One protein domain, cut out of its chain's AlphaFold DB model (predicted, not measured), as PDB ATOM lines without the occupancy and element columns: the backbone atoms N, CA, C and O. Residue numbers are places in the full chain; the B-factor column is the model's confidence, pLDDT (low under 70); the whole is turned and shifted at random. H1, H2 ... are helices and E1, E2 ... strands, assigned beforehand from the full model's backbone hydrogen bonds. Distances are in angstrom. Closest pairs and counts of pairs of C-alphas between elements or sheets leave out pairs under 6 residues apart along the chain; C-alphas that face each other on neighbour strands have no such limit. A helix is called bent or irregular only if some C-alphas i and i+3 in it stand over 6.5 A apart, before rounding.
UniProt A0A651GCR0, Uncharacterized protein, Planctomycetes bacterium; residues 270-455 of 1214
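This is residues 270 to 455 of the 1214 residues of an uncharacterized protein of Planctomycetes bacterium (UniProt A0A651GCR0). A small four-stranded sheet of short strands, E2 E6 E5 E4, has the long helix H5 packed along one face, with H4 running beside H5 and H6 near the E2 edge. The two-stranded ribbon E1 E3 lies on the side of the sheet away from H5, while H1 meets one end of H4. The printed part has 186 residues, with six named helices and six named strands in the order E1 E2 E3 H1 E4 H2 H3 H4 E5 H5 E6 H6; the class is mixed, helices and strands, with under half of the residues in named elements. The larger sheet is mixed and the ribbon antiparallel; the whole is compact, with a radius of gyration of the C-alphas of 16.2 A and spans of 48 by 43 by 27 A.

Begin with the larger sheet: E2 is residues 278 to 280, E6 438 to 440, E5 400 to 403 and E4 335 to 337. Find C-alpha 412 at (-15.002, 24.909, 11.527); from there H5 runs 31.3 A to residue 433. H4, residues 375 to 392, is 26.1 A long, and H1, residues 318 to 329, is 16.4 A. Look for H2 at residues 341 to 344, H3 at 368 to 373, and H6 at 445 to 453, ending at C-alpha 453 (-7.154, 5.773, 16.998). E1, residues 273 to 275, starts at C-alpha 273 (0.884, 14.266, -2.085), and E3 is residues 291 to 293.

E2 and E6 are antiparallel, with N 280 and O 438 2.9 A apart. E6 and E5 are parallel, N 439 to O 401 being 2.8 A, as are E5 and E4, N 402 to O 336 being 2.8 A. Two strand-helix-strand units, parallel neighbour strands with helices between, are E4, H2 H3 H4, E5 and E5, H5, E6, the latter with a right-handed crossover. H5 and H6 on one face give two layers; H5 lies over E6 at a height over the sheet of 10.2 A. H5 is irregular, only just: C-alphas 414 and 417 are 6.53 A apart. H4 touches H5 at a shallow tilt of 26 degrees, the same way, closest at the C-alphas of Arg 382 and Phe 426, 6.7 A; H4 only grazes the sheet. H3 touches H5, about perpendicular at 87 degrees, closest at the C-alphas of Trp 372 and His 415, 6.4 A. H1 and H4 only just touch, with 3 pairs of C-alphas within 8 A, closest at Leu 328 and Ser 392, 6.9 A. H2 touches no helix. E1 and E3 are antiparallel, with N 293 and O 273 2.8 A apart. Every O i to N i+4 pair is within hydrogen-bond range in H1 and H4, against 15 of 18 in H5, 4 of 5 in H6 and 0 of 2 in H3, where 3 of 3 O i to N i+3 pairs are; H2 is too short for an i+4 pair.

Look for the two C-alphas farthest apart at Asp 306 and Gly 455, 49.9 A. The printed part has no cut; the links E3 to H1 and H2 to H3 are long. Mean pLDDT of the printed part is 74.5, and 62 residues are under 70, among them 302 to 316 and 445 to 455.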
ATOM      1  N   SER A 270      -5.122  12.930  -9.619       83.88
ATOM      2  CA  SER A 270      -4.835  13.782  -8.475       83.88
ATOM      3  C   SER A 270      -3.329  13.935  -8.321       83.88
ATOM      4  O   SER A 270      -2.573  12.990  -8.566       83.88
ATOM      5  N   ASP A 271      -2.904  15.114  -7.873       83.69
ATOM      6  CA  ASP A 271      -1.497  15.439  -7.670       83.69
ATOM      7  C   ASP A 271      -0.813  14.451  -6.701       83.69
ATOM      8  O   ASP A 271      -1.436  13.845  -5.809       83.69
ATOM      9  N   ALA A 272       0.506  14.303  -6.858       85.81
ATOM     10  CA  ALA A 272       1.326  13.659  -5.840       85.81
ATOM     11  C   ALA A 272       1.166  14.413  -4.512       85.81
ATOM     12  O   ALA A 272       1.139  15.644  -4.478       85.81
ATOM     13  N   PHE A 273       1.072  13.679  -3.409       85.94
ATOM     14  CA  PHE A 273       0.884  14.266  -2.085       85.94
ATOM     15  C   PHE A 273       2.101  13.983  -1.217       85.94
ATOM     16  O   PHE A 273       2.521  12.838  -1.100       85.94
ATOM     17  N   THR A 274       2.662  15.014  -0.584       81.44
ATOM     18  CA  THR A 274       3.712  14.859   0.431       81.44
ATOM     19  C   THR A 274       3.276  15.586   1.690       81.44
ATOM     20  O   THR A 274       3.246  16.813   1.730       81.44
ATOM     21  N   GLY A 275       2.937  14.837   2.731       77.12
ATOM     22  CA  GLY A 275       2.367  15.416   3.940       77.12
ATOM     23  C   GLY A 275       1.934  14.356   4.938       77.12
ATOM     24  O   GLY A 275       2.185  13.165   4.743       77.12
ATOM     25  N   LEU A 276       1.305  14.807   6.019       76.19
ATOM     26  CA  LEU A 276       0.641  13.916   6.959       76.19
ATOM     27  C   LEU A 276      -0.733  13.544   6.398       76.19
ATOM     28  O   LEU A 276      -1.442  14.406   5.886       76.19
ATOM     29  N   HIS A 277      -1.084  12.269   6.472       75.50
ATOM     30  CA  HIS A 277      -2.393  11.772   6.076       75.50
ATOM     31  C   HIS A 277      -2.781  10.590   6.959       75.50
ATOM     32  O   HIS A 277      -1.932   9.943   7.572       75.50
ATOM     33  N   PHE A 278      -4.068  10.290   7.001       77.88
ATOM     34  CA  PHE A 278      -4.621   9.134   7.697       77.88
ATOM     35  C   PHE A 278      -4.964   8.055   6.674       77.88
ATOM     36  O   PHE A 278      -5.347   8.393   5.560       77.88
ATOM     37  N   TYR A 279      -4.834   6.770   7.019       78.56
ATOM     38  CA  TYR A 279      -5.525   5.722   6.279       78.56
ATOM     39  C   TYR A 279      -6.299   4.735   7.166       78.56
ATOM     40  O   TYR A 279      -5.891   4.427   8.292       78.56
ATOM     41  N   VAL A 280      -7.417   4.246   6.624       73.94
ATOM     42  CA  VAL A 280      -8.270   3.187   7.187       73.94
ATOM     43  C   VAL A 280      -7.997   1.899   6.427       73.94
ATOM     44  O   VAL A 280      -8.208   1.868   5.217       73.94
ATOM     45  N   ASP A 281      -7.539   0.846   7.096       74.44
ATOM     46  CA  ASP A 281      -7.490  -0.502   6.522       74.44
ATOM     47  C   ASP A 281      -8.679  -1.354   7.009       74.44
ATOM     48  O   ASP A 281      -9.597  -0.862   7.661       74.44
ATOM     49  N   HIS A 282      -8.688  -2.640   6.663       63.03
ATOM     50  CA  HIS A 282      -9.758  -3.566   7.032       63.03
ATOM     51  C   HIS A 282      -9.703  -4.093   8.470       63.03
ATOM     52  O   HIS A 282     -10.639  -4.775   8.874       63.03
ATOM     53  N   GLN A 283      -8.621  -3.837   9.211       55.31
ATOM     54  CA  GLN A 283      -8.431  -4.294  10.594       55.31
ATOM     55  C   GLN A 283      -8.667  -3.180  11.617       55.31
ATOM     56  O   GLN A 283      -8.768  -3.462  12.806       55.31
ATOM     57  N   GLY A 284      -8.788  -1.936  11.160       59.38
ATOM     58  CA  GLY A 284      -8.968  -0.774  12.016       59.38
ATOM     59  C   GLY A 284      -7.749   0.141  11.946       59.38
ATOM     60  O   GLY A 284      -6.663  -0.195  12.398       59.38
ATOM     61  N   GLN A 285      -7.977   1.308  11.339       62.62
ATOM     62  CA  GLN A 285      -7.217   2.564  11.395       62.62
ATOM     63  C   GLN A 285      -5.716   2.508  11.813       62.62
ATOM     64  O   GLN A 285      -5.417   2.524  13.000       62.62
ATOM     65  N   GLN A 286      -4.756   2.759  10.892       59.56
ATOM     66  CA  GLN A 286      -3.333   3.059  11.247       59.56
ATOM     67  C   GLN A 286      -2.776   4.478  10.948       59.56
ATOM     68  O   GLN A 286      -3.078   5.083   9.910       59.56
ATOM     69  N   ILE A 287      -1.992   5.053  11.879       54.94
ATOM     70  CA  ILE A 287      -1.305   6.358  11.732       54.94
ATOM     71  C   ILE A 287      -0.153   6.238  10.737       54.94
ATOM     72  O   ILE A 287       0.667   5.331  10.822       54.94
ATOM     73  N   SER A 288      -0.092   7.172   9.787       59.03
ATOM     74  CA  SER A 288       0.997   7.280   8.821       59.03
ATOM     75  C   SER A 288       1.906   8.445   9.206       59.03
ATOM     76  O   SER A 288       1.452   9.563   9.450       59.03
ATOM     77  N   THR A 289       3.211   8.186   9.257       56.44
ATOM     78  CA  THR A 289       4.247   9.225   9.270       56.44
ATOM     79  C   THR A 289       4.204  10.019   7.965       56.44
ATOM     80  O   THR A 289       3.771   9.491   6.940       56.44
ATOM     81  N   ARG A 290       4.717  11.260   7.961       63.28
ATOM     82  CA  ARG A 290       4.854  12.077   6.741       63.28
ATOM     83  C   ARG A 290       5.384  11.220   5.586       63.28
ATOM     84  O   ARG A 290       6.512  10.738   5.641       63.28
ATOM     85  N   SER A 291       4.565  11.014   4.562       74.94
ATOM     86  CA  SER A 291       4.875  10.088   3.474       74.94
ATOM     87  C   SER A 291       4.442  10.658   2.131       74.94
ATOM     88  O   SER A 291       3.523  11.477   2.038       74.94
ATOM     89  N   ALA A 292       5.182  10.267   1.095       82.75
ATOM     90  CA  ALA A 292       4.926  10.665  -0.277       82.75
ATOM     91  C   ALA A 292       3.997   9.641  -0.942       82.75
ATOM     92  O   ALA A 292       4.323   8.457  -1.035       82.75
ATOM     93  N   LEU A 293       2.839  10.103  -1.404       86.12
ATOM     94  CA  LEU A 293       1.913   9.344  -2.234       86.12
ATOM     95  C   LEU A 293       2.097   9.772  -3.699       86.12
ATOM     96  O   LEU A 293       2.119  10.979  -3.973       86.12
ATOM     97  N   PRO A 294       2.220   8.824  -4.645       87.31
ATOM     98  CA  PRO A 294       2.309   9.141  -6.071       87.31
ATOM     99  C   PRO A 294       0.996   9.767  -6.574       87.31
ATOM    100  O   PRO A 294      -0.002   9.733  -5.857       87.31
ATOM    101  N   PRO A 295       0.943  10.334  -7.791       88.50
ATOM    102  CA  PRO A 295      -0.323  10.725  -8.404       88.50
ATOM    103  C   PRO A 295      -1.310   9.550  -8.445       88.50
ATOM    104  O   PRO A 295      -0.905   8.407  -8.659       88.50
ATOM    105  N   ALA A 296      -2.594   9.824  -8.231       90.12
ATOM    106  CA  ALA A 296      -3.640   8.799  -8.180       90.12
ATOM    107  C   ALA A 296      -4.660   9.009  -9.291       90.12
ATOM    108  O   ALA A 296      -5.017  10.146  -9.574       90.12
ATOM    109  N   LEU A 297      -5.148   7.930  -9.899       90.44
ATOM    110  CA  LEU A 297      -6.184   8.014 -10.923       90.44
ATOM    111  C   LEU A 297      -7.490   8.520 -10.297       90.44
ATOM    112  O   LEU A 297      -7.914   8.008  -9.269       90.44
ATOM    113  N   ALA A 298      -8.159   9.484 -10.917       87.12
ATOM    114  CA  ALA A 298      -9.317  10.164 -10.343       87.12
ATOM    115  C   ALA A 298     -10.488  10.200 -11.346       87.12
ATOM    116  O   ALA A 298     -10.752  11.229 -11.977       87.12
ATOM    117  N   PRO A 299     -11.162   9.058 -11.582       84.38
ATOM    118  CA  PRO A 299     -12.190   8.950 -12.609       84.38
ATOM    119  C   PRO A 299     -13.504   9.617 -12.182       84.38
ATOM    120  O   PRO A 299     -13.885   9.572 -11.014       84.38
ATOM    121  N   ILE A 300     -14.258  10.154 -13.148       78.38
ATOM    122  CA  ILE A 300     -15.638  10.606 -12.925       78.38
ATOM    123  C   ILE A 300     -16.583   9.858 -13.859       78.38
ATOM    124  O   ILE A 300     -16.468   9.966 -15.074       78.38
ATOM    125  N   LEU A 301     -17.480   9.047 -13.302       73.25
ATOM    126  CA  LEU A 301     -18.292   8.111 -14.077       73.25
ATOM    127  C   LEU A 301     -19.745   8.546 -14.148       73.25
ATOM    128  O   LEU A 301     -20.382   8.294 -15.166       73.25
ATOM    129  N   ARG A 302     -20.269   9.180 -13.092       66.62
ATOM    130  CA  ARG A 302     -21.679   9.553 -13.019       66.62
ATOM    131  C   ARG A 302     -21.964  10.939 -13.608       66.62
ATOM    132  O   ARG A 302     -22.027  11.915 -12.875       66.62
ATOM    133  N   TRP A 303     -22.141  10.992 -14.932       66.38
ATOM    134  CA  TRP A 303     -22.518  12.163 -15.742       66.38
ATOM    135  C   TRP A 303     -23.381  11.758 -16.950       66.38
ATOM    136  O   TRP A 303     -23.558  10.573 -17.221       66.38
ATOM    137  N   ARG A 304     -23.940  12.707 -17.712       53.53
ATOM    138  CA  ARG A 304     -24.704  12.375 -18.932       53.53
ATOM    139  C   ARG A 304     -23.848  11.666 -20.006       53.53
ATOM    140  O   ARG A 304     -22.636  11.842 -20.072       53.53
ATOM    141  N   ASP A 305     -24.498  10.857 -20.850       46.78
ATOM    142  CA  ASP A 305     -23.876  10.097 -21.956       46.78
ATOM    143  C   ASP A 305     -23.511  10.987 -23.171       46.78
ATOM    144  O   ASP A 305     -22.614  10.649 -23.937       46.78
ATOM    145  N   ASP A 306     -24.187  12.129 -23.355       47.56
ATOM    146  CA  ASP A 306     -24.032  13.077 -24.479       47.56
ATOM    147  C   ASP A 306     -23.034  14.219 -24.192       47.56
ATOM    148  O   ASP A 306     -23.041  15.278 -24.820       47.56
ATOM    149  N   TRP A 307     -22.168  14.003 -23.209       50.47
ATOM    150  CA  TRP A 307     -21.392  15.032 -22.530       50.47
ATOM    151  C   TRP A 307     -20.127  15.444 -23.305       50.47
ATOM    152  O   TRP A 307     -19.205  14.648 -23.473       50.47
ATOM    153  N   SER A 308     -20.064  16.706 -23.752       44.59
ATOM    154  CA  SER A 308     -18.844  17.356 -24.296       44.59
ATOM    155  C   SER A 308     -18.497  18.694 -23.617       44.59
ATOM    156  O   SER A 308     -17.592  19.406 -24.041       44.59
ATOM    157  N   GLY A 309     -19.246  18.999 -22.560       47.25
ATOM    158  CA  GLY A 309     -19.314  20.216 -21.757       47.25
ATOM    159  C   GLY A 309     -20.396  19.983 -20.691       47.25
ATOM    160  O   GLY A 309     -21.266  19.125 -20.870       47.25
ATOM    161  N   PHE A 310     -20.298  20.646 -19.542       55.47
ATOM    162  CA  PHE A 310     -20.944  20.191 -18.313       55.47
ATOM    163  C   PHE A 310     -22.480  20.315 -18.277       55.47
ATOM    164  O   PHE A 310     -22.985  21.425 -18.179       55.47
ATOM    165  N   VAL A 311     -23.224  19.191 -18.222       43.81
ATOM    166  CA  VAL A 311     -24.591  19.129 -17.645       43.81
ATOM    167  C   VAL A 311     -24.902  17.732 -17.028       43.81
ATOM    168  O   VAL A 311     -24.746  16.720 -17.699       43.81
ATOM    169  N   GLY A 312     -25.405  17.687 -15.778       52.12
ATOM    170  CA  GLY A 312     -26.210  16.641 -15.080       52.12
ATOM    171  C   GLY A 312     -25.551  15.388 -14.414       52.12
ATOM    172  O   GLY A 312     -24.993  14.582 -15.153       52.12
ATOM    173  N   PRO A 313     -25.744  15.099 -13.090       52.19
ATOM    174  CA  PRO A 313     -25.069  14.021 -12.309       52.19
ATOM    175  C   PRO A 313     -25.581  12.575 -12.448       52.19
ATOM    176  O   PRO A 313     -25.108  11.687 -11.744       52.19
ATOM    177  N   ARG A 314     -26.577  12.288 -13.297       55.72
ATOM    178  CA  ARG A 314     -27.385  11.053 -13.146       55.72
ATOM    179  C   ARG A 314     -27.241   9.982 -14.237       55.72
ATOM    180  O   ARG A 314     -28.021   9.033 -14.242       55.72
ATOM    181  N   GLY A 315     -26.282  10.103 -15.154       61.88
ATOM    182  CA  GLY A 315     -25.963   9.056 -16.146       61.88
ATOM    183  C   GLY A 315     -24.643   8.361 -15.821       61.88
ATOM    184  O   GLY A 315     -23.942   8.829 -14.942       61.88
ATOM    185  N   ILE A 316     -24.279   7.273 -16.503       66.50
ATOM    186  CA  ILE A 316     -22.883   6.805 -16.524       66.50
ATOM    187  C   ILE A 316     -22.300   7.243 -17.856       66.50
ATOM    188  O   ILE A 316     -22.819   6.800 -18.870       66.50
ATOM    189  N   ASN A 317     -21.232   8.041 -17.874       72.19
ATOM    190  CA  ASN A 317     -20.564   8.393 -19.123       72.19
ATOM    191  C   ASN A 317     -19.859   7.151 -19.688       72.19
ATOM    192  O   ASN A 317     -18.826   6.711 -19.175       72.19
ATOM    193  N   THR A 318     -20.434   6.576 -20.745       69.00
ATOM    194  CA  THR A 318     -19.960   5.312 -21.322       69.00
ATOM    195  C   THR A 318     -18.502   5.390 -21.810       69.00
ATOM    196  O   THR A 318     -17.757   4.428 -21.632       69.00
ATOM    197  N   ALA A 319     -18.058   6.529 -22.356       68.44
ATOM    198  CA  ALA A 319     -16.687   6.704 -22.847       68.44
ATOM    199  C   ALA A 319     -15.661   6.767 -21.701       68.44
ATOM    200  O   ALA A 319     -14.637   6.086 -21.744       68.44
ATOM    201  N   MET A 320     -15.958   7.513 -20.632       73.62
ATOM    202  CA  MET A 320     -15.104   7.574 -19.437       73.62
ATOM    203  C   MET A 320     -15.071   6.236 -18.691       73.62
ATOM    204  O   MET A 320     -14.020   5.826 -18.203       73.62
ATOM    205  N   ALA A 321     -16.201   5.525 -18.642       77.69
ATOM    206  CA  ALA A 321     -16.277   4.183 -18.075       77.69
ATOM    207  C   ALA A 321     -15.408   3.179 -18.849       77.69
ATOM    208  O   ALA A 321     -14.674   2.409 -18.232       77.69
ATOM    209  N   GLN A 322     -15.434   3.220 -20.186       75.25
ATOM    210  CA  GLN A 322     -14.578   2.385 -21.036       75.25
ATOM    211  C   GLN A 322     -13.096   2.741 -20.897       75.25
ATOM    212  O   GLN A 322     -12.258   1.845 -20.804       75.25
ATOM    213  N   ALA A 323     -12.766   4.032 -20.822       74.62
ATOM    214  CA  ALA A 323     -11.398   4.476 -20.587       74.62
ATOM    215  C   ALA A 323     -10.879   4.004 -19.222       74.62
ATOM    216  O   ALA A 323      -9.750   3.519 -19.139       74.62
ATOM    217  N   LEU A 324     -11.699   4.078 -18.164       83.75
ATOM    218  CA  LEU A 324     -11.355   3.527 -16.849       83.75
ATOM    219  C   LEU A 324     -11.105   2.024 -16.938       83.75
ATOM    220  O   LEU A 324     -10.068   1.552 -16.480       83.75
ATOM    221  N   ASP A 325     -12.003   1.285 -17.584       82.62
ATOM    222  CA  ASP A 325     -11.864  -0.159 -17.760       82.62
ATOM    223  C   ASP A 325     -10.563  -0.532 -18.498       82.62
ATOM    224  O   ASP A 325      -9.874  -1.467 -18.090       82.62
ATOM    225  N   GLN A 326     -10.166   0.233 -19.520       77.19
ATOM    226  CA  GLN A 326      -8.898   0.054 -20.238       77.19
ATOM    227  C   GLN A 326      -7.671   0.359 -19.363       77.19
ATOM    228  O   GLN A 326      -6.717  -0.418 -19.372       77.19
ATOM    229  N   HIS A 327      -7.696   1.432 -18.562       78.50
ATOM    230  CA  HIS A 327      -6.597   1.768 -17.641       78.50
ATOM    231  C   HIS A 327      -6.419   0.704 -16.549       78.50
ATOM    232  O   HIS A 327      -5.294   0.344 -16.196       78.50
ATOM    233  N   LEU A 328      -7.526   0.153 -16.046       83.44
ATOM    234  CA  LEU A 328      -7.514  -0.951 -15.089       83.44
ATOM    235  C   LEU A 328      -6.976  -2.254 -15.712       83.44
ATOM    236  O   LEU A 328      -6.360  -3.056 -15.011       83.44
ATOM    237  N   ALA A 329      -7.175  -2.460 -17.017       76.31
ATOM    238  CA  ALA A 329      -6.740  -3.653 -17.750       76.31
ATOM    239  C   ALA A 329      -5.232  -3.723 -17.972       76.31
ATOM    240  O   ALA A 329      -4.631  -4.780 -17.804       76.31
ATOM    241  N   ILE A 330      -4.625  -2.589 -18.334       72.88
ATOM    242  CA  ILE A 330      -3.185  -2.473 -18.606       72.88
ATOM    243  C   ILE A 330      -2.332  -2.476 -17.328       72.88
ATOM    244  O   ILE A 330      -1.129  -2.244 -17.396       72.88
ATOM    245  N   GLN A 331      -2.939  -2.739 -16.163       65.31
ATOM    246  CA  GLN A 331      -2.257  -2.925 -14.878       65.31
ATOM    247  C   GLN A 331      -1.454  -1.699 -14.392       65.31
ATOM    248  O   GLN A 331      -0.575  -1.827 -13.542       65.31
ATOM    249  N   ALA A 332      -1.769  -0.497 -14.886       69.19
ATOM    250  CA  ALA A 332      -1.020   0.731 -14.598       69.19
ATOM    251  C   ALA A 332      -1.550   1.535 -13.389       69.19
ATOM    252  O   ALA A 332      -1.001   2.584 -13.058       69.19
ATOM    253  N   VAL A 333      -2.613   1.069 -12.722       83.12
ATOM    254  CA  VAL A 333      -3.318   1.823 -11.668       83.12
ATOM    255  C   VAL A 333      -3.030   1.221 -10.297       83.12
ATOM    256  O   VAL A 333      -3.462   0.110 -10.000       83.12
ATOM    257  N   SER A 334      -2.314   1.970  -9.457       88.88
ATOM    258  CA  SER A 334      -2.005   1.572  -8.073       88.88
ATOM    259  C   SER A 334      -2.820   2.317  -7.015       88.88
ATOM    260  O   SER A 334      -3.065   1.769  -5.939       88.88
ATOM    261  N   ASP A 335      -3.312   3.509  -7.347       92.06
ATOM    262  CA  ASP A 335      -4.044   4.397  -6.454       92.06
ATOM    263  C   ASP A 335      -5.252   4.968  -7.207       92.06
ATOM    264  O   ASP A 335      -5.093   5.454  -8.333       92.06
ATOM    265  N   ILE A 336      -6.438   4.939  -6.591       94.88
ATOM    266  CA  ILE A 336      -7.639   5.602  -7.119       94.88
ATOM    267  C   ILE A 336      -8.177   6.592  -6.091       94.88
ATOM    268  O   ILE A 336      -8.429   6.229  -4.944       94.88
ATOM    269  N   ASP A 337      -8.376   7.833  -6.516       93.44
ATOM    270  CA  ASP A 337      -8.993   8.891  -5.730       93.44
ATOM    271  C   ASP A 337     -10.502   8.930  -5.971       93.44
ATOM    272  O   ASP A 337     -10.969   9.148  -7.090       93.44
ATOM    273  N   LEU A 338     -11.258   8.679  -4.908       93.12
ATOM    274  CA  LEU A 338     -12.717   8.652  -4.921       93.12
ATOM    275  C   LEU A 338     -13.314  10.053  -4.777       93.12
ATOM    276  O   LEU A 338     -14.484  10.247  -5.106       93.12
ATOM    277  N   LEU A 339     -12.529  11.014  -4.283       90.31
ATOM    278  CA  LEU A 339     -12.992  12.362  -3.991       90.31
ATOM    279  C   LEU A 339     -11.875  13.387  -4.272       90.31
ATOM    280  O   LEU A 339     -11.267  13.917  -3.338       90.31
ATOM    281  N   PRO A 340     -11.559  13.638  -5.553       87.75
ATOM    282  CA  PRO A 340     -10.388  14.411  -5.947       87.75
ATOM    283  C   PRO A 340     -10.598  15.930  -5.870       87.75
ATOM    284  O   PRO A 340     -11.642  16.451  -6.256       87.75
ATOM    285  N   ASP A 341      -9.555  16.661  -5.467       83.31
ATOM    286  CA  ASP A 341      -9.582  18.120  -5.251       83.31
ATOM    287  C   ASP A 341     -10.044  18.962  -6.433       83.31
ATOM    288  O   ASP A 341     -10.602  20.044  -6.250       83.31
ATOM    289  N   PHE A 342      -9.763  18.516  -7.657       77.38
ATOM    290  CA  PHE A 342     -10.065  19.316  -8.837       77.38
ATOM    291  C   PHE A 342     -11.568  19.561  -9.011       77.38
ATOM    292  O   PHE A 342     -11.915  20.523  -9.680       77.38
ATOM    293  N   LEU A 343     -12.451  18.765  -8.385       79.25
ATOM    294  CA  LEU A 343     -13.907  18.972  -8.437       79.25
ATOM    295  C   LEU A 343     -14.348  20.323  -7.851       79.25
ATOM    296  O   LEU A 343     -15.447  20.788  -8.152       79.25
ATOM    297  N   TRP A 344     -13.492  20.947  -7.037       81.25
ATOM    298  CA  TRP A 344     -13.748  22.218  -6.361       81.25
ATOM    299  C   TRP A 344     -12.857  23.368  -6.851       81.25
ATOM    300  O   TRP A 344     -12.887  24.448  -6.269       81.25
ATOM    301  N   ARG A 345     -12.049  23.163  -7.899       74.25
ATOM    302  CA  ARG A 345     -11.211  24.226  -8.481       74.25
ATOM    303  C   ARG A 345     -12.016  25.013  -9.519       74.25
ATOM    304  O   ARG A 345     -12.797  24.428 -10.261       74.25
ATOM    305  N   ASP A 346     -11.774  26.317  -9.634       66.25
ATOM    306  CA  ASP A 346     -12.351  27.165 -10.698       66.25
ATOM    307  C   ASP A 346     -11.440  27.289 -11.940       66.25
ATOM    308  O   ASP A 346     -11.681  28.082 -12.856       66.25
ATOM    309  N   GLU A 347     -10.413  26.442 -12.019       54.72
ATOM    310  CA  GLU A 347      -9.419  26.398 -13.092       54.72
ATOM    311  C   GLU A 347      -9.301  24.987 -13.697       54.72
ATOM    312  O   GLU A 347      -9.598  23.982 -13.052       54.72
ATOM    313  N   GLY A 348      -8.854  24.899 -14.955       53.38
ATOM    314  CA  GLY A 348      -8.710  23.631 -15.685       53.38
ATOM    315  C   GLY A 348      -9.985  23.157 -16.396       53.38
ATOM    316  O   GLY A 348     -10.922  23.929 -16.602       53.38
ATOM    317  N   ILE A 349      -9.995  21.890 -16.823       51.97
ATOM    318  CA  ILE A 349     -11.052  21.299 -17.669       51.97
ATOM    319  C   ILE A 349     -12.252  20.732 -16.877       51.97
ATOM    320  O   ILE A 349     -13.271  20.423 -17.486       51.97
ATOM    321  N   TYR A 350     -12.172  20.650 -15.537       63.56
ATOM    322  CA  TYR A 350     -13.278  20.263 -14.642       63.56
ATOM    323  C   TYR A 350     -13.496  21.285 -13.524       63.56
ATOM    324  O   TYR A 350     -13.098  21.051 -12.392       63.56
ATOM    325  N   ARG A 351     -14.112  22.425 -13.866       67.94
ATOM    326  CA  ARG A 351     -14.332  23.551 -12.943       67.94
ATOM    327  C   ARG A 351     -15.616  23.407 -12.143       67.94
ATOM    328  O   ARG A 351     -16.636  23.005 -12.708       67.94
ATOM    329  N   PHE A 352     -15.594  23.848 -10.889       74.69
ATOM    330  CA  PHE A 352     -16.771  23.872 -10.024       74.69
ATOM    331  C   PHE A 352     -17.936  24.661 -10.638       74.69
ATOM    332  O   PHE A 352     -19.052  24.149 -10.678       74.69
ATOM    333  N   ALA A 353     -17.672  25.844 -11.204       69.38
ATOM    334  CA  ALA A 353     -18.693  26.675 -11.852       69.38
ATOM    335  C   ALA A 353     -19.431  25.984 -13.014       69.38
ATOM    336  O   ALA A 353     -20.558  26.353 -13.348       69.38
ATOM    337  N   ASN A 354     -18.812  24.966 -13.616       62.44
ATOM    338  CA  ASN A 354     -19.437  24.191 -14.674       62.44
ATOM    339  C   ASN A 354     -20.198  22.973 -14.127       62.44
ATOM    340  O   ASN A 354     -20.994  22.371 -14.833       62.44
ATOM    341  N   ALA A 355     -19.994  22.565 -12.875       68.44
ATOM    342  CA  ALA A 355     -20.651  21.386 -12.333       68.44
ATOM    343  C   ALA A 355     -22.184  21.558 -12.277       68.44
ATOM    344  O   ALA A 355     -22.695  22.658 -12.087       68.44
ATOM    345  N   PRO A 356     -22.973  20.480 -12.397       64.75
ATOM    346  CA  PRO A 356     -24.428  20.611 -12.492       64.75
ATOM    347  C   PRO A 356     -25.146  20.898 -11.175       64.75
ATOM    348  O   PRO A 356     -26.350  21.132 -11.178       64.75
ATOM    349  N   TRP A 357     -24.428  20.868 -10.055       71.38
ATOM    350  CA  TRP A 357     -24.895  21.428  -8.791       71.38
ATOM    351  C   TRP A 357     -24.639  22.935  -8.694       71.38
ATOM    352  O   TRP A 357     -25.146  23.554  -7.767       71.38
ATOM    353  N   HIS A 358     -23.910  23.536  -9.638       76.00
ATOM    354  CA  HIS A 358     -23.699  24.973  -9.677       76.00
ATOM    355  C   HIS A 358     -24.952  25.723 -10.157       76.00
ATOM    356  O   HIS A 358     -25.692  25.264 -11.035       76.00
ATOM    357  N   SER A 359     -25.161  26.912  -9.605       71.06
ATOM    358  CA  SER A 359     -26.316  27.780  -9.832       71.06
ATOM    359  C   SER A 359     -26.471  28.220 -11.286       71.06
ATOM    360  O   SER A 359     -27.595  28.377 -11.771       71.06
ATOM    361  N   ASP A 360     -25.373  28.320 -12.038       61.47
ATOM    362  CA  ASP A 360     -25.418  28.614 -13.475       61.47
ATOM    363  C   ASP A 360     -25.979  27.474 -14.330       61.47
ATOM    364  O   ASP A 360     -26.426  27.716 -15.452       61.47
ATOM    365  N   HIS A 361     -26.047  26.260 -13.783       60.34
ATOM    366  CA  HIS A 361     -26.601  25.073 -14.435       60.34
ATOM    367  C   HIS A 361     -27.914  24.592 -13.793       60.34
ATOM    368  O   HIS A 361     -28.365  23.478 -14.063       60.34
ATOM    369  N   GLY A 362     -28.551  25.439 -12.975       60.94
ATOM    370  CA  GLY A 362     -29.811  25.131 -12.289       60.94
ATOM    371  C   GLY A 362     -29.657  24.263 -11.036       60.94
ATOM    372  O   GLY A 362     -30.654  23.732 -10.546       60.94
ATOM    373  N   GLY A 363     -28.429  24.098 -10.534       68.44
ATOM    374  CA  GLY A 363     -28.155  23.508  -9.227       68.44
ATOM    375  C   GLY A 363     -28.198  24.541  -8.087       68.44
ATOM    376  O   GLY A 363     -28.349  25.731  -8.348       68.44
ATOM    377  N   PRO A 364     -28.105  24.113  -6.818       77.25
ATOM    378  CA  PRO A 364     -28.279  25.006  -5.670       77.25
ATOM    379  C   PRO A 364     -27.009  25.735  -5.199       77.25
ATOM    380  O   PRO A 364     -27.106  26.548  -4.288       77.25
ATOM    381  N   LEU A 365     -25.828  25.449  -5.756       81.12
ATOM    382  CA  LEU A 365     -24.546  25.923  -5.211       81.12
ATOM    383  C   LEU A 365     -23.987  27.110  -6.002       81.12
ATOM    384  O   LEU A 365     -23.888  27.055  -7.222       81.12
ATOM    385  N   HIS A 366     -23.571  28.175  -5.332       81.94
ATOM    386  CA  HIS A 366     -22.941  29.354  -5.934       81.94
ATOM    387  C   HIS A 366     -21.414  29.320  -5.828       81.94
ATOM    388  O   HIS A 366     -20.719  29.806  -6.716       81.94
ATOM    389  N   HIS A 367     -20.885  28.717  -4.768       84.00
ATOM    390  CA  HIS A 367     -19.458  28.614  -4.497       84.00
ATOM    391  C   HIS A 367     -19.076  27.197  -4.059       84.00
ATOM    392  O   HIS A 367     -19.912  26.488  -3.494       84.00
ATOM    393  N   PRO A 368     -17.811  26.767  -4.265       82.81
ATOM    394  CA  PRO A 368     -17.328  25.470  -3.788       82.81
ATOM    395  C   PRO A 368     -17.640  25.226  -2.307       82.81
ATOM    396  O   PRO A 368     -17.976  24.110  -1.920       82.81
ATOM    397  N   MET A 369     -17.594  26.291  -1.506       82.12
ATOM    398  CA  MET A 369     -17.872  26.292  -0.071       82.12
ATOM    399  C   MET A 369     -19.303  25.901   0.297       82.12
ATOM    400  O   MET A 369     -19.499  25.269   1.332       82.12
ATOM    401  N   ASP A 370     -20.277  26.174  -0.571       84.44
ATOM    402  CA  ASP A 370     -21.687  25.845  -0.333       84.44
ATOM    403  C   ASP A 370     -21.916  24.325  -0.297       84.44
ATOM    404  O   ASP A 370     -22.950  23.848   0.170       84.44
ATOM    405  N   SER A 371     -20.944  23.537  -0.777       83.19
ATOM    406  CA  SER A 371     -20.999  22.076  -0.709       83.19
ATOM    407  C   SER A 371     -21.086  21.552   0.724       83.19
ATOM    408  O   SER A 371     -21.774  20.556   0.947       83.19
ATOM    409  N   TRP A 372     -20.475  22.224   1.707       82.69
ATOM    410  CA  TRP A 372     -20.551  21.812   3.114       82.69
ATOM    411  C   TRP A 372     -21.965  21.906   3.692       82.69
ATOM    412  O   TRP A 372     -22.318  21.120   4.568       82.69
ATOM    413  N   ASP A 373     -22.793  22.801   3.155       79.81
ATOM    414  CA  ASP A 373     -24.154  23.052   3.631       79.81
ATOM    415  C   ASP A 373     -25.230  22.336   2.794       79.81
ATOM    416  O   ASP A 373     -26.423  22.489   3.054       79.81
ATOM    417  N   TYR A 374     -24.835  21.517   1.809       81.12
ATOM    418  CA  TYR A 374     -25.764  20.831   0.908       81.12
ATOM    419  C   TYR A 374     -25.609  19.293   0.937       81.12
ATOM    420  O   TYR A 374     -24.897  18.710   0.110       81.12
ATOM    421  N   PRO A 375     -26.330  18.593   1.840       68.31
ATOM    422  CA  PRO A 375     -26.236  17.139   2.035       68.31
ATOM    423  C   PRO A 375     -26.475  16.300   0.771       68.31
ATOM    424  O   PRO A 375     -25.873  15.240   0.594       68.31
ATOM    425  N   GLY A 376     -27.329  16.781  -0.140       75.12
ATOM    426  CA  GLY A 376     -27.684  16.068  -1.369       75.12
ATOM    427  C   GLY A 376     -26.496  15.800  -2.301       75.12
ATOM    428  O   GLY A 376     -26.468  14.761  -2.961       75.12
ATOM    429  N   LEU A 377     -25.495  16.689  -2.324       81.31
ATOM    430  CA  LEU A 377     -24.279  16.517  -3.129       81.31
ATOM    431  C   LEU A 377     -23.428  15.343  -2.633       81.31
ATOM    432  O   LEU A 377     -22.952  14.541  -3.436       81.31
ATOM    433  N   TRP A 378     -23.258  15.215  -1.317       84.38
ATOM    434  CA  TRP A 378     -22.443  14.155  -0.721       84.38
ATOM    435  C   TRP A 378     -23.041  12.770  -0.966       84.38
ATOM    436  O   TRP A 378     -22.301  11.818  -1.217       84.38
ATOM    437  N   GLY A 379     -24.374  12.676  -0.995       81.19
ATOM    438  CA  GLY A 379     -25.087  11.470  -1.413       81.19
ATOM    439  C   GLY A 379     -24.753  11.055  -2.848       81.19
ATOM    440  O   GLY A 379     -24.384   9.905  -3.071       81.19
ATOM    441  N   ASP A 380     -24.813  11.986  -3.806       79.06
ATOM    442  CA  ASP A 380     -24.506  11.720  -5.220       79.06
ATOM    443  C   ASP A 380     -23.014  11.362  -5.437       79.06
ATOM    444  O   ASP A 380     -22.690  10.470  -6.230       79.06
ATOM    445  N   LEU A 381     -22.095  12.000  -4.699       84.50
ATOM    446  CA  LEU A 381     -20.653  11.704  -4.745       84.50
ATOM    447  C   LEU A 381     -20.305  10.342  -4.129       84.50
ATOM    448  O   LEU A 381     -19.483   9.608  -4.682       84.50
ATOM    449  N   ARG A 382     -20.959   9.958  -3.028       86.75
ATOM    450  CA  ARG A 382     -20.837   8.612  -2.440       86.75
ATOM    451  C   ARG A 382     -21.291   7.535  -3.423       86.75
ATOM    452  O   ARG A 382     -20.682   6.474  -3.553       86.75
ATOM    453  N   ASP A 383     -22.356   7.830  -4.146       83.94
ATOM    454  CA  ASP A 383     -22.935   6.981  -5.174       83.94
ATOM    455  C   ASP A 383     -21.994   6.765  -6.368       83.94
ATOM    456  O   ASP A 383     -21.843   5.648  -6.872       83.94
ATOM    457  N   HIS A 384     -21.319   7.835  -6.785       86.00
ATOM    458  CA  HIS A 384     -20.228   7.796  -7.757       86.00
ATOM    459  C   HIS A 384     -19.051   6.945  -7.255       86.00
ATOM    460  O   HIS A 384     -18.590   6.050  -7.971       86.00
ATOM    461  N   ALA A 385     -18.626   7.131  -6.004       90.62
ATOM    462  CA  ALA A 385     -17.565   6.331  -5.394       90.62
ATOM    463  C   ALA A 385     -17.910   4.831  -5.353       90.62
ATOM    464  O   ALA A 385     -17.058   3.999  -5.668       90.62
ATOM    465  N   ARG A 386     -19.171   4.471  -5.069       91.44
ATOM    466  CA  ARG A 386     -19.641   3.072  -5.090       91.44
ATOM    467  C   ARG A 386     -19.434   2.427  -6.460       91.44
ATOM    468  O   ARG A 386     -18.987   1.283  -6.535       91.44
ATOM    469  N   ASP A 387     -19.745   3.141  -7.542       87.69
ATOM    470  CA  ASP A 387     -19.589   2.622  -8.905       87.69
ATOM    471  C   ASP A 387     -18.114   2.477  -9.304       87.69
ATOM    472  O   ASP A 387     -17.756   1.486  -9.946       87.69
ATOM    473  N   ILE A 388     -17.245   3.412  -8.898       92.06
ATOM    474  CA  ILE A 388     -15.793   3.277  -9.099       92.06
ATOM    475  C   ILE A 388     -15.266   2.051  -8.352       92.06
ATOM    476  O   ILE A 388     -14.519   1.259  -8.935       92.06
ATOM    477  N   ILE A 389     -15.669   1.870  -7.089       93.62
ATOM    478  CA  ILE A 389     -15.278   0.716  -6.273       93.62
ATOM    479  C   ILE A 389     -15.726  -0.573  -6.956       93.62
ATOM    480  O   ILE A 389     -14.906  -1.457  -7.195       93.62
ATOM    481  N   ALA A 390     -16.991  -0.654  -7.369       92.44
ATOM    482  CA  ALA A 390     -17.539  -1.822  -8.049       92.44
ATOM    483  C   ALA A 390     -16.805  -2.174  -9.354       92.44
ATOM    484  O   ALA A 390     -16.605  -3.353  -9.650       92.44
ATOM    485  N   ARG A 391     -16.358  -1.167 -10.114       90.81
ATOM    486  CA  ARG A 391     -15.599  -1.359 -11.362       90.81
ATOM    487  C   ARG A 391     -14.140  -1.739 -11.143       90.81
ATOM    488  O   ARG A 391     -13.600  -2.509 -11.938       90.81
ATOM    489  N   SER A 392     -13.511  -1.214 -10.094       91.94
ATOM    490  CA  SER A 392     -12.047  -1.238  -9.944       91.94
ATOM    491  C   SER A 392     -11.551  -2.239  -8.903       91.94
ATOM    492  O   SER A 392     -10.386  -2.630  -8.934       91.94
ATOM    493  N   ARG A 393     -12.418  -2.717  -7.999       91.69
ATOM    494  CA  ARG A 393     -11.997  -3.567  -6.874       91.69
ATOM    495  C   ARG A 393     -11.338  -4.887  -7.266       91.69
ATOM    496  O   ARG A 393     -10.549  -5.451  -6.500       91.69
ATOM    497  N   ALA A 394     -11.672  -5.399  -8.448       89.31
ATOM    498  CA  ALA A 394     -11.148  -6.655  -8.967       89.31
ATOM    499  C   ALA A 394      -9.760  -6.506  -9.617       89.31
ATOM    500  O   ALA A 394      -9.129  -7.508  -9.938       89.31
ATOM    501  N   THR A 395      -9.262  -5.276  -9.782       88.69
ATOM    502  CA  THR A 395      -7.940  -5.003 -10.352       88.69
ATOM    503  C   THR A 395      -6.840  -5.419  -9.372       88.69
ATOM    504  O   THR A 395      -6.810  -4.900  -8.251       88.69
ATOM    505  N   PRO A 396      -5.915  -6.323  -9.749       82.56
ATOM    506  CA  PRO A 396      -4.882  -6.813  -8.832       82.56
ATOM    507  C   PRO A 396      -3.869  -5.746  -8.393       82.56
ATOM    508  O   PRO A 396      -3.362  -5.806  -7.278       82.56
ATOM    509  N   GLN A 397      -3.580  -4.765  -9.253       87.38
ATOM    510  CA  GLN A 397      -2.548  -3.745  -9.026       87.38
ATOM    511  C   GLN A 397      -3.012  -2.587  -8.151       87.38
ATOM    512  O   GLN A 397      -2.165  -1.844  -7.655       87.38
ATOM    513  N   LEU A 398      -4.324  -2.449  -7.937       91.44
ATOM    514  CA  LEU A 398      -4.871  -1.446  -7.039       91.44
ATOM    515  C   LEU A 398      -4.392  -1.753  -5.617       91.44
ATOM    516  O   LEU A 398      -4.651  -2.832  -5.086       91.44
ATOM    517  N   LYS A 399      -3.673  -0.809  -5.010       90.38
ATOM    518  CA  LYS A 399      -3.112  -0.941  -3.661       90.38
ATOM    519  C   LYS A 399      -3.908  -0.154  -2.632       90.38
ATOM    520  O   LYS A 399      -3.994  -0.599  -1.493       90.38
ATOM    521  N   ARG A 400      -4.474   0.993  -3.020       91.25
ATOM    522  CA  ARG A 400      -5.123   1.927  -2.092       91.25
ATOM    523  C   ARG A 400      -6.168   2.822  -2.748       91.25
ATOM    524  O   ARG A 400      -6.098   3.126  -3.940       91.25
ATOM    525  N   TRP A 401      -7.096   3.269  -1.918       94.69
ATOM    526  CA  TRP A 401      -8.088   4.295  -2.204       94.69
ATOM    527  C   TRP A 401      -7.638   5.628  -1.610       94.69
ATOM    528  O   TRP A 401      -6.910   5.646  -0.617       94.69
ATOM    529  N   ARG A 402      -8.062   6.748  -2.194       93.06
ATOM    530  CA  ARG A 402      -7.756   8.099  -1.706       93.06
ATOM    531  C   ARG A 402      -9.004   8.972  -1.629       93.06
ATOM    532  O   ARG A 402      -9.907   8.806  -2.441       93.06
ATOM    533  N   LEU A 403      -9.013   9.898  -0.673       92.62
ATOM    534  CA  LEU A 403      -9.872  11.081  -0.637       92.62
ATOM    535  C   LEU A 403      -8.953  12.301  -0.597       92.62
ATOM    536  O   LEU A 403      -8.406  12.628   0.463       92.62
ATOM    537  N   SER A 404      -8.727  12.936  -1.748       89.69
ATOM    538  CA  SER A 404      -7.863  14.122  -1.785       89.69
ATOM    539  C   SER A 404      -8.583  15.429  -1.494       89.69
ATOM    540  O   SER A 404      -7.863  16.402  -1.362       89.69
ATOM    541  N   CYS A 405      -9.916  15.471  -1.369       85.81
ATOM    542  CA  CYS A 405     -10.676  16.691  -1.068       85.81
ATOM    543  C   CYS A 405     -10.084  17.447   0.133       85.81
ATOM    544  O   CYS A 405     -10.097  16.957   1.260       85.81
ATOM    545  N   ARG A 406      -9.551  18.636  -0.139       82.19
ATOM    546  CA  ARG A 406      -8.918  19.604   0.768       82.19
ATOM    547  C   ARG A 406      -9.606  20.965   0.659       82.19
ATOM    548  O   ARG A 406      -8.961  21.997   0.837       82.19
ATOM    549  N   LEU A 407     -10.891  20.967   0.297       78.62
ATOM    550  CA  LEU A 407     -11.694  22.183   0.265       78.62
ATOM    551  C   LEU A 407     -11.560  22.892   1.630       78.62
ATOM    552  O   LEU A 407     -11.672  22.219   2.654       78.62
ATOM    553  N   PRO A 408     -11.286  24.211   1.673       68.44
ATOM    554  CA  PRO A 408     -11.245  24.946   2.933       68.44
ATOM    555  C   PRO A 408     -12.557  24.765   3.695       68.44
ATOM    556  O   PRO A 408     -13.579  24.467   3.088       68.44
ATOM    557  N   ILE A 409     -12.552  24.960   5.008       69.75
ATOM    558  CA  ILE A 409     -13.774  24.965   5.815       69.75
ATOM    559  C   ILE A 409     -14.068  26.416   6.199       69.75
ATOM    560  O   ILE A 409     -13.195  27.084   6.748       69.75
ATOM    561  N   SER A 410     -15.273  26.909   5.893       59.47
ATOM    562  CA  SER A 410     -15.666  28.298   6.196       59.47
ATOM    563  C   SER A 410     -16.046  28.478   7.663       59.47
ATOM    564  O   SER A 410     -15.765  29.523   8.241       59.47
ATOM    565  N   HIS A 411     -16.686  27.463   8.255       67.81
ATOM    566  CA  HIS A 411     -17.182  27.479   9.631       67.81
ATOM    567  C   HIS A 411     -16.771  26.183  10.345       67.81
ATOM    568  O   HIS A 411     -17.543  25.223  10.333       67.81
ATOM    569  N   PRO A 412     -15.559  26.126  10.929       61.50
ATOM    570  CA  PRO A 412     -15.002  24.909  11.527       61.50
ATOM    571  C   PRO A 412     -15.970  24.208  12.488       61.50
ATOM    572  O   PRO A 412     -16.238  23.021  12.315       61.50
ATOM    573  N   ASP A 413     -16.597  24.959  13.394       51.78
ATOM    574  CA  ASP A 413     -17.488  24.419  14.434       51.78
ATOM    575  C   ASP A 413     -18.734  23.724  13.858       51.78
ATOM    576  O   ASP A 413     -19.191  22.704  14.366       51.78
ATOM    577  N   ARG A 414     -19.256  24.225  12.732       62.84
ATOM    578  CA  ARG A 414     -20.449  23.688  12.057       62.84
ATOM    579  C   ARG A 414     -20.113  22.578  11.056       62.84
ATOM    580  O   ARG A 414     -20.879  21.631  10.876       62.84
ATOM    581  N   HIS A 415     -18.991  22.707  10.352       74.25
ATOM    582  CA  HIS A 415     -18.665  21.887   9.181       74.25
ATOM    583  C   HIS A 415     -17.753  20.698   9.498       74.25
ATOM    584  O   HIS A 415     -17.750  19.735   8.732       74.25
ATOM    585  N   ASN A 416     -17.050  20.693  10.636       71.19
ATOM    586  CA  ASN A 416     -16.244  19.543  11.066       71.19
ATOM    587  C   ASN A 416     -17.104  18.278  11.235       71.19
ATOM    588  O   ASN A 416     -16.738  17.212  10.744       71.19
ATOM    589  N   ALA A 417     -18.300  18.395  11.822       65.62
ATOM    590  CA  ALA A 417     -19.230  17.272  11.960       65.62
ATOM    591  C   ALA A 417     -19.709  16.724  10.600       65.62
ATOM    592  O   ALA A 417     -19.841  15.513  10.418       65.62
ATOM    593  N   VAL A 418     -19.937  17.606   9.621       75.12
ATOM    594  CA  VAL A 418     -20.304  17.217   8.249       75.12
ATOM    595  C   VAL A 418     -19.145  16.475   7.581       75.12
ATOM    596  O   VAL A 418     -19.352  15.401   7.016       75.12
ATOM    597  N   LEU A 419     -17.925  17.008   7.692       79.06
ATOM    598  CA  LEU A 419     -16.711  16.382   7.172       79.06
ATOM    599  C   LEU A 419     -16.500  14.979   7.757       79.06
ATOM    600  O   LEU A 419     -16.236  14.046   7.001       79.06
ATOM    601  N   HIS A 420     -16.653  14.815   9.074       76.50
ATOM    602  CA  HIS A 420     -16.510  13.522   9.746       76.50
ATOM    603  C   HIS A 420     -17.530  12.504   9.224       76.50
ATOM    604  O   HIS A 420     -17.143  11.417   8.802       76.50
ATOM    605  N   ARG A 421     -18.810  12.892   9.108       76.62
ATOM    606  CA  ARG A 421     -19.853  12.030   8.524       76.62
ATOM    607  C   ARG A 421     -19.552  11.630   7.081       76.62
ATOM    608  O   ARG A 421     -19.783  10.485   6.699       76.62
ATOM    609  N   ILE A 422     -19.035  12.550   6.264       82.19
ATOM    610  CA  ILE A 422     -18.619  12.244   4.886       82.19
ATOM    611  C   ILE A 422     -17.472  11.233   4.908       82.19
ATOM    612  O   ILE A 422     -17.524  10.225   4.207       82.19
ATOM    613  N   MET A 423     -16.452  11.468   5.729       81.81
ATOM    614  CA  MET A 423     -15.298  10.580   5.848       81.81
ATOM    615  C   MET A 423     -15.693   9.169   6.300       81.81
ATOM    616  O   MET A 423     -15.273   8.201   5.664       81.81
ATOM    617  N   ASP A 424     -16.549   9.053   7.315       77.50
ATOM    618  CA  ASP A 424     -17.079   7.772   7.794       77.50
ATOM    619  C   ASP A 424     -17.876   7.059   6.720       77.50
ATOM    620  O   ASP A 424     -17.670   5.876   6.465       77.50
ATOM    621  N   SER A 425     -18.732   7.795   6.018       82.81
ATOM    622  CA  SER A 425     -19.562   7.244   4.954       82.81
ATOM    623  C   SER A 425     -18.731   6.649   3.808       82.81
ATOM    624  O   SER A 425     -19.092   5.608   3.253       82.81
ATOM    625  N   PHE A 426     -17.590   7.258   3.461       88.31
ATOM    626  CA  PHE A 426     -16.658   6.722   2.461       88.31
ATOM    627  C   PHE A 426     -15.789   5.577   3.011       88.31
ATOM    628  O   PHE A 426     -15.516   4.619   2.282       88.31
ATOM    629  N   ALA A 427     -15.375   5.634   4.280       84.50
ATOM    630  CA  ALA A 427     -14.639   4.551   4.937       84.50
ATOM    631  C   ALA A 427     -15.497   3.283   5.072       84.50
ATOM    632  O   ALA A 427     -15.062   2.183   4.720       84.50
ATOM    633  N   GLU A 428     -16.751   3.442   5.484       84.12
ATOM    634  CA  GLU A 428     -17.764   2.393   5.505       84.12
ATOM    635  C   GLU A 428     -17.958   1.800   4.101       84.12
ATOM    636  O   GLU A 428     -17.951   0.584   3.916       84.12
ATOM    637  N   LEU A 429     -18.056   2.649   3.074       87.75
ATOM    638  CA  LEU A 429     -18.229   2.206   1.693       87.75
ATOM    639  C   LEU A 429     -17.063   1.332   1.196       87.75
ATOM    640  O   LEU A 429     -17.291   0.297   0.569       87.75
ATOM    641  N   VAL A 430     -15.817   1.726   1.472       89.31
ATOM    642  CA  VAL A 430     -14.615   0.974   1.066       89.31
ATOM    643  C   VAL A 430     -14.457  -0.316   1.872       89.31
ATOM    644  O   VAL A 430     -14.179  -1.376   1.295       89.31
ATOM    645  N   SER A 431     -14.665  -0.244   3.190       84.12
ATOM    646  CA  SER A 431     -14.590  -1.403   4.088       84.12
ATOM    647  C   SER A 431     -15.655  -2.448   3.762       84.12
ATOM    648  O   SER A 431     -15.395  -3.639   3.887       84.12
ATOM    649  N   ARG A 432     -16.817  -2.034   3.249       85.19
ATOM    650  CA  ARG A 432     -17.887  -2.940   2.828       85.19
ATOM    651  C   ARG A 432     -17.545  -3.777   1.587       85.19
ATOM    652  O   ARG A 432     -18.097  -4.867   1.452       85.19
ATOM    653  N   TYR A 433     -16.691  -3.292   0.672       88.31
ATOM    654  CA  TYR A 433     -16.559  -3.886  -0.673       88.31
ATOM    655  C   TYR A 433     -15.141  -4.270  -1.146       88.31
ATOM    656  O   TYR A 433     -15.041  -5.095  -2.058       88.31
ATOM    657  N   ASP A 434     -14.050  -3.700  -0.616       84.81
ATOM    658  CA  ASP A 434     -12.687  -3.971  -1.133       84.81
ATOM    659  C   ASP A 434     -11.649  -4.300  -0.047       84.81
ATOM    660  O   ASP A 434     -10.794  -5.156  -0.286       84.81
ATOM    661  N   HIS A 435     -11.757  -3.697   1.145       80.00
ATOM    662  CA  HIS A 435     -10.861  -3.913   2.300       80.00
ATOM    663  C   HIS A 435      -9.412  -3.383   2.143       80.00
ATOM    664  O   HIS A 435      -8.605  -3.494   3.070       80.00
ATOM    665  N   ARG A 436      -9.052  -2.779   1.003       89.12
ATOM    666  CA  ARG A 436      -7.767  -2.068   0.832       89.12
ATOM    667  C   ARG A 436      -7.745  -0.713   1.557       89.12
ATOM    668  O   ARG A 436      -8.801  -0.094   1.677       89.12
ATOM    669  N   PRO A 437      -6.557  -0.212   1.955       89.31
ATOM    670  CA  PRO A 437      -6.413   1.062   2.656       89.31
ATOM    671  C   PRO A 437      -7.073   2.255   1.949       89.31
ATOM    672  O   PRO A 437      -6.808   2.488   0.769       89.31
ATOM    673  N   LEU A 438      -7.873   3.040   2.676       91.19
ATOM    674  CA  LEU A 438      -8.409   4.338   2.254       91.19
ATOM    675  C   LEU A 438      -7.604   5.468   2.892       91.19
ATOM    676  O   LEU A 438      -7.706   5.670   4.095       91.19
ATOM    677  N   HIS A 439      -6.835   6.211   2.099       90.06
ATOM    678  CA  HIS A 439      -6.027   7.348   2.540       90.06
ATOM    679  C   HIS A 439      -6.811   8.662   2.437       90.06
ATOM    680  O   HIS A 439      -7.242   9.045   1.351       90.06
ATOM    681  N   ILE A 440      -6.938   9.394   3.538       88.56
ATOM    682  CA  ILE A 440      -7.649  10.670   3.614       88.56
ATOM    683  C   ILE A 440      -6.636  11.791   3.824       88.56
ATOM    684  O   ILE A 440      -5.829  11.747   4.756       88.56
ATOM    685  N   LEU A 441      -6.643  12.767   2.913       87.75
ATOM    686  CA  LEU A 441      -5.603  13.800   2.831       87.75
ATOM    687  C   LEU A 441      -6.039  15.157   3.404       87.75
ATOM    688  O   LEU A 441      -5.242  16.096   3.417       87.75
ATOM    689  N   HIS A 442      -7.291  15.276   3.855       84.56
ATOM    690  CA  HIS A 442      -7.822  16.519   4.408       84.56
ATOM    691  C   HIS A 442      -7.105  16.878   5.728       84.56
ATOM    692  O   HIS A 442      -7.079  16.041   6.630       84.56
ATOM    693  N   PRO A 443      -6.557  18.092   5.918       72.19
ATOM    694  CA  PRO A 443      -5.819  18.456   7.136       72.19
ATOM    695  C   PRO A 443      -6.616  18.275   8.439       72.19
ATOM    696  O   PRO A 443      -6.076  17.788   9.430       72.19
ATOM    697  N   ALA A 444      -7.918  18.580   8.424       70.56
ATOM    698  CA  ALA A 444      -8.808  18.397   9.579       70.56
ATOM    699  C   ALA A 444      -9.115  16.918   9.919       70.56
ATOM    700  O   ALA A 444      -9.674  16.631  10.971       70.56
ATOM    701  N   SER A 445      -8.694  15.957   9.085       62.94
ATOM    702  CA  SER A 445      -8.821  14.522   9.398       62.94
ATOM    703  C   SER A 445      -7.841  14.031  10.467       62.94
ATOM    704  O   SER A 445      -8.006  12.946  11.021       62.94
ATOM    705  N   ILE A 446      -6.793  14.809  10.749       57.81
ATOM    706  CA  ILE A 446      -5.747  14.437  11.704       57.81
ATOM    707  C   ILE A 446      -6.262  14.558  13.156       57.81
ATOM    708  O   ILE A 446      -6.122  13.578  13.891       57.81
ATOM    709  N   PRO A 447      -6.908  15.674  13.573       50.94
ATOM    710  CA  PRO A 447      -7.630  15.753  14.850       50.94
ATOM    711  C   PRO A 447      -8.752  14.713  14.978       50.94
ATOM    712  O   PRO A 447      -8.803  14.002  15.979       50.94
ATOM    713  N   TYR A 448      -9.566  14.543  13.925       49.34
ATOM    714  CA  TYR A 448     -10.643  13.546  13.859       49.34
ATOM    715  C   TYR A 448     -10.180  12.139  14.250       49.34
ATOM    716  O   TYR A 448     -10.824  11.419  15.007       49.34
ATOM    717  N   ARG A 449      -9.007  11.749  13.752       45.75
ATOM    718  CA  ARG A 449      -8.456  10.424  13.981       45.75
ATOM    719  C   ARG A 449      -7.690  10.302  15.298       45.75
ATOM    720  O   ARG A 449      -7.629   9.199  15.826       45.75
ATOM    721  N   ARG A 450      -7.161  11.391  15.872       36.94
ATOM    722  CA  ARG A 450      -6.686  11.385  17.273       36.94
ATOM    723  C   ARG A 450      -7.820  11.026  18.237       36.94
ATOM    724  O   ARG A 450      -7.592  10.230  19.135       36.94
ATOM    725  N   MET A 451      -9.047  11.500  17.985       40.00
ATOM    726  CA  MET A 451     -10.225  11.083  18.762       40.00
ATOM    727  C   MET A 451     -10.544   9.582  18.653       40.00
ATOM    728  O   MET A 451     -11.110   9.033  19.593       40.00
ATOM    729  N   GLN A 452     -10.191   8.912  17.546       40.28
ATOM    730  CA  GLN A 452     -10.588   7.516  17.290       40.28
ATOM    731  C   GLN A 452      -9.474   6.466  17.445       40.28
ATOM    732  O   GLN A 452      -9.756   5.345  17.856       40.28
ATOM    733  N   ALA A 453      -8.217   6.779  17.119       31.56
ATOM    734  CA  ALA A 453      -7.154   5.773  16.998       31.56
ATOM    735  C   ALA A 453      -6.395   5.489  18.293       31.56
ATOM    736  O   ALA A 453      -5.837   4.405  18.447       31.56
ATOM    737  N   ASP A 454      -6.394   6.435  19.224       30.86
ATOM    738  CA  ASP A 454      -5.615   6.292  20.448       30.86
ATOM    739  C   ASP A 454      -6.490   5.743  21.589       30.86
ATOM    740  O   ASP A 454      -6.010   5.527  22.698       30.86
ATOM    741  N   GLY A 455      -7.801   5.571  21.356       34.00
ATOM    742  CA  GLY A 455      -8.751   5.540  22.463       34.00
ATOM    743  C   GLY A 455      -8.502   6.732  23.383       34.00
ATOM    744  O   GLY A 455      -8.730   6.609  24.580       34.00
TER     745      GLY A 455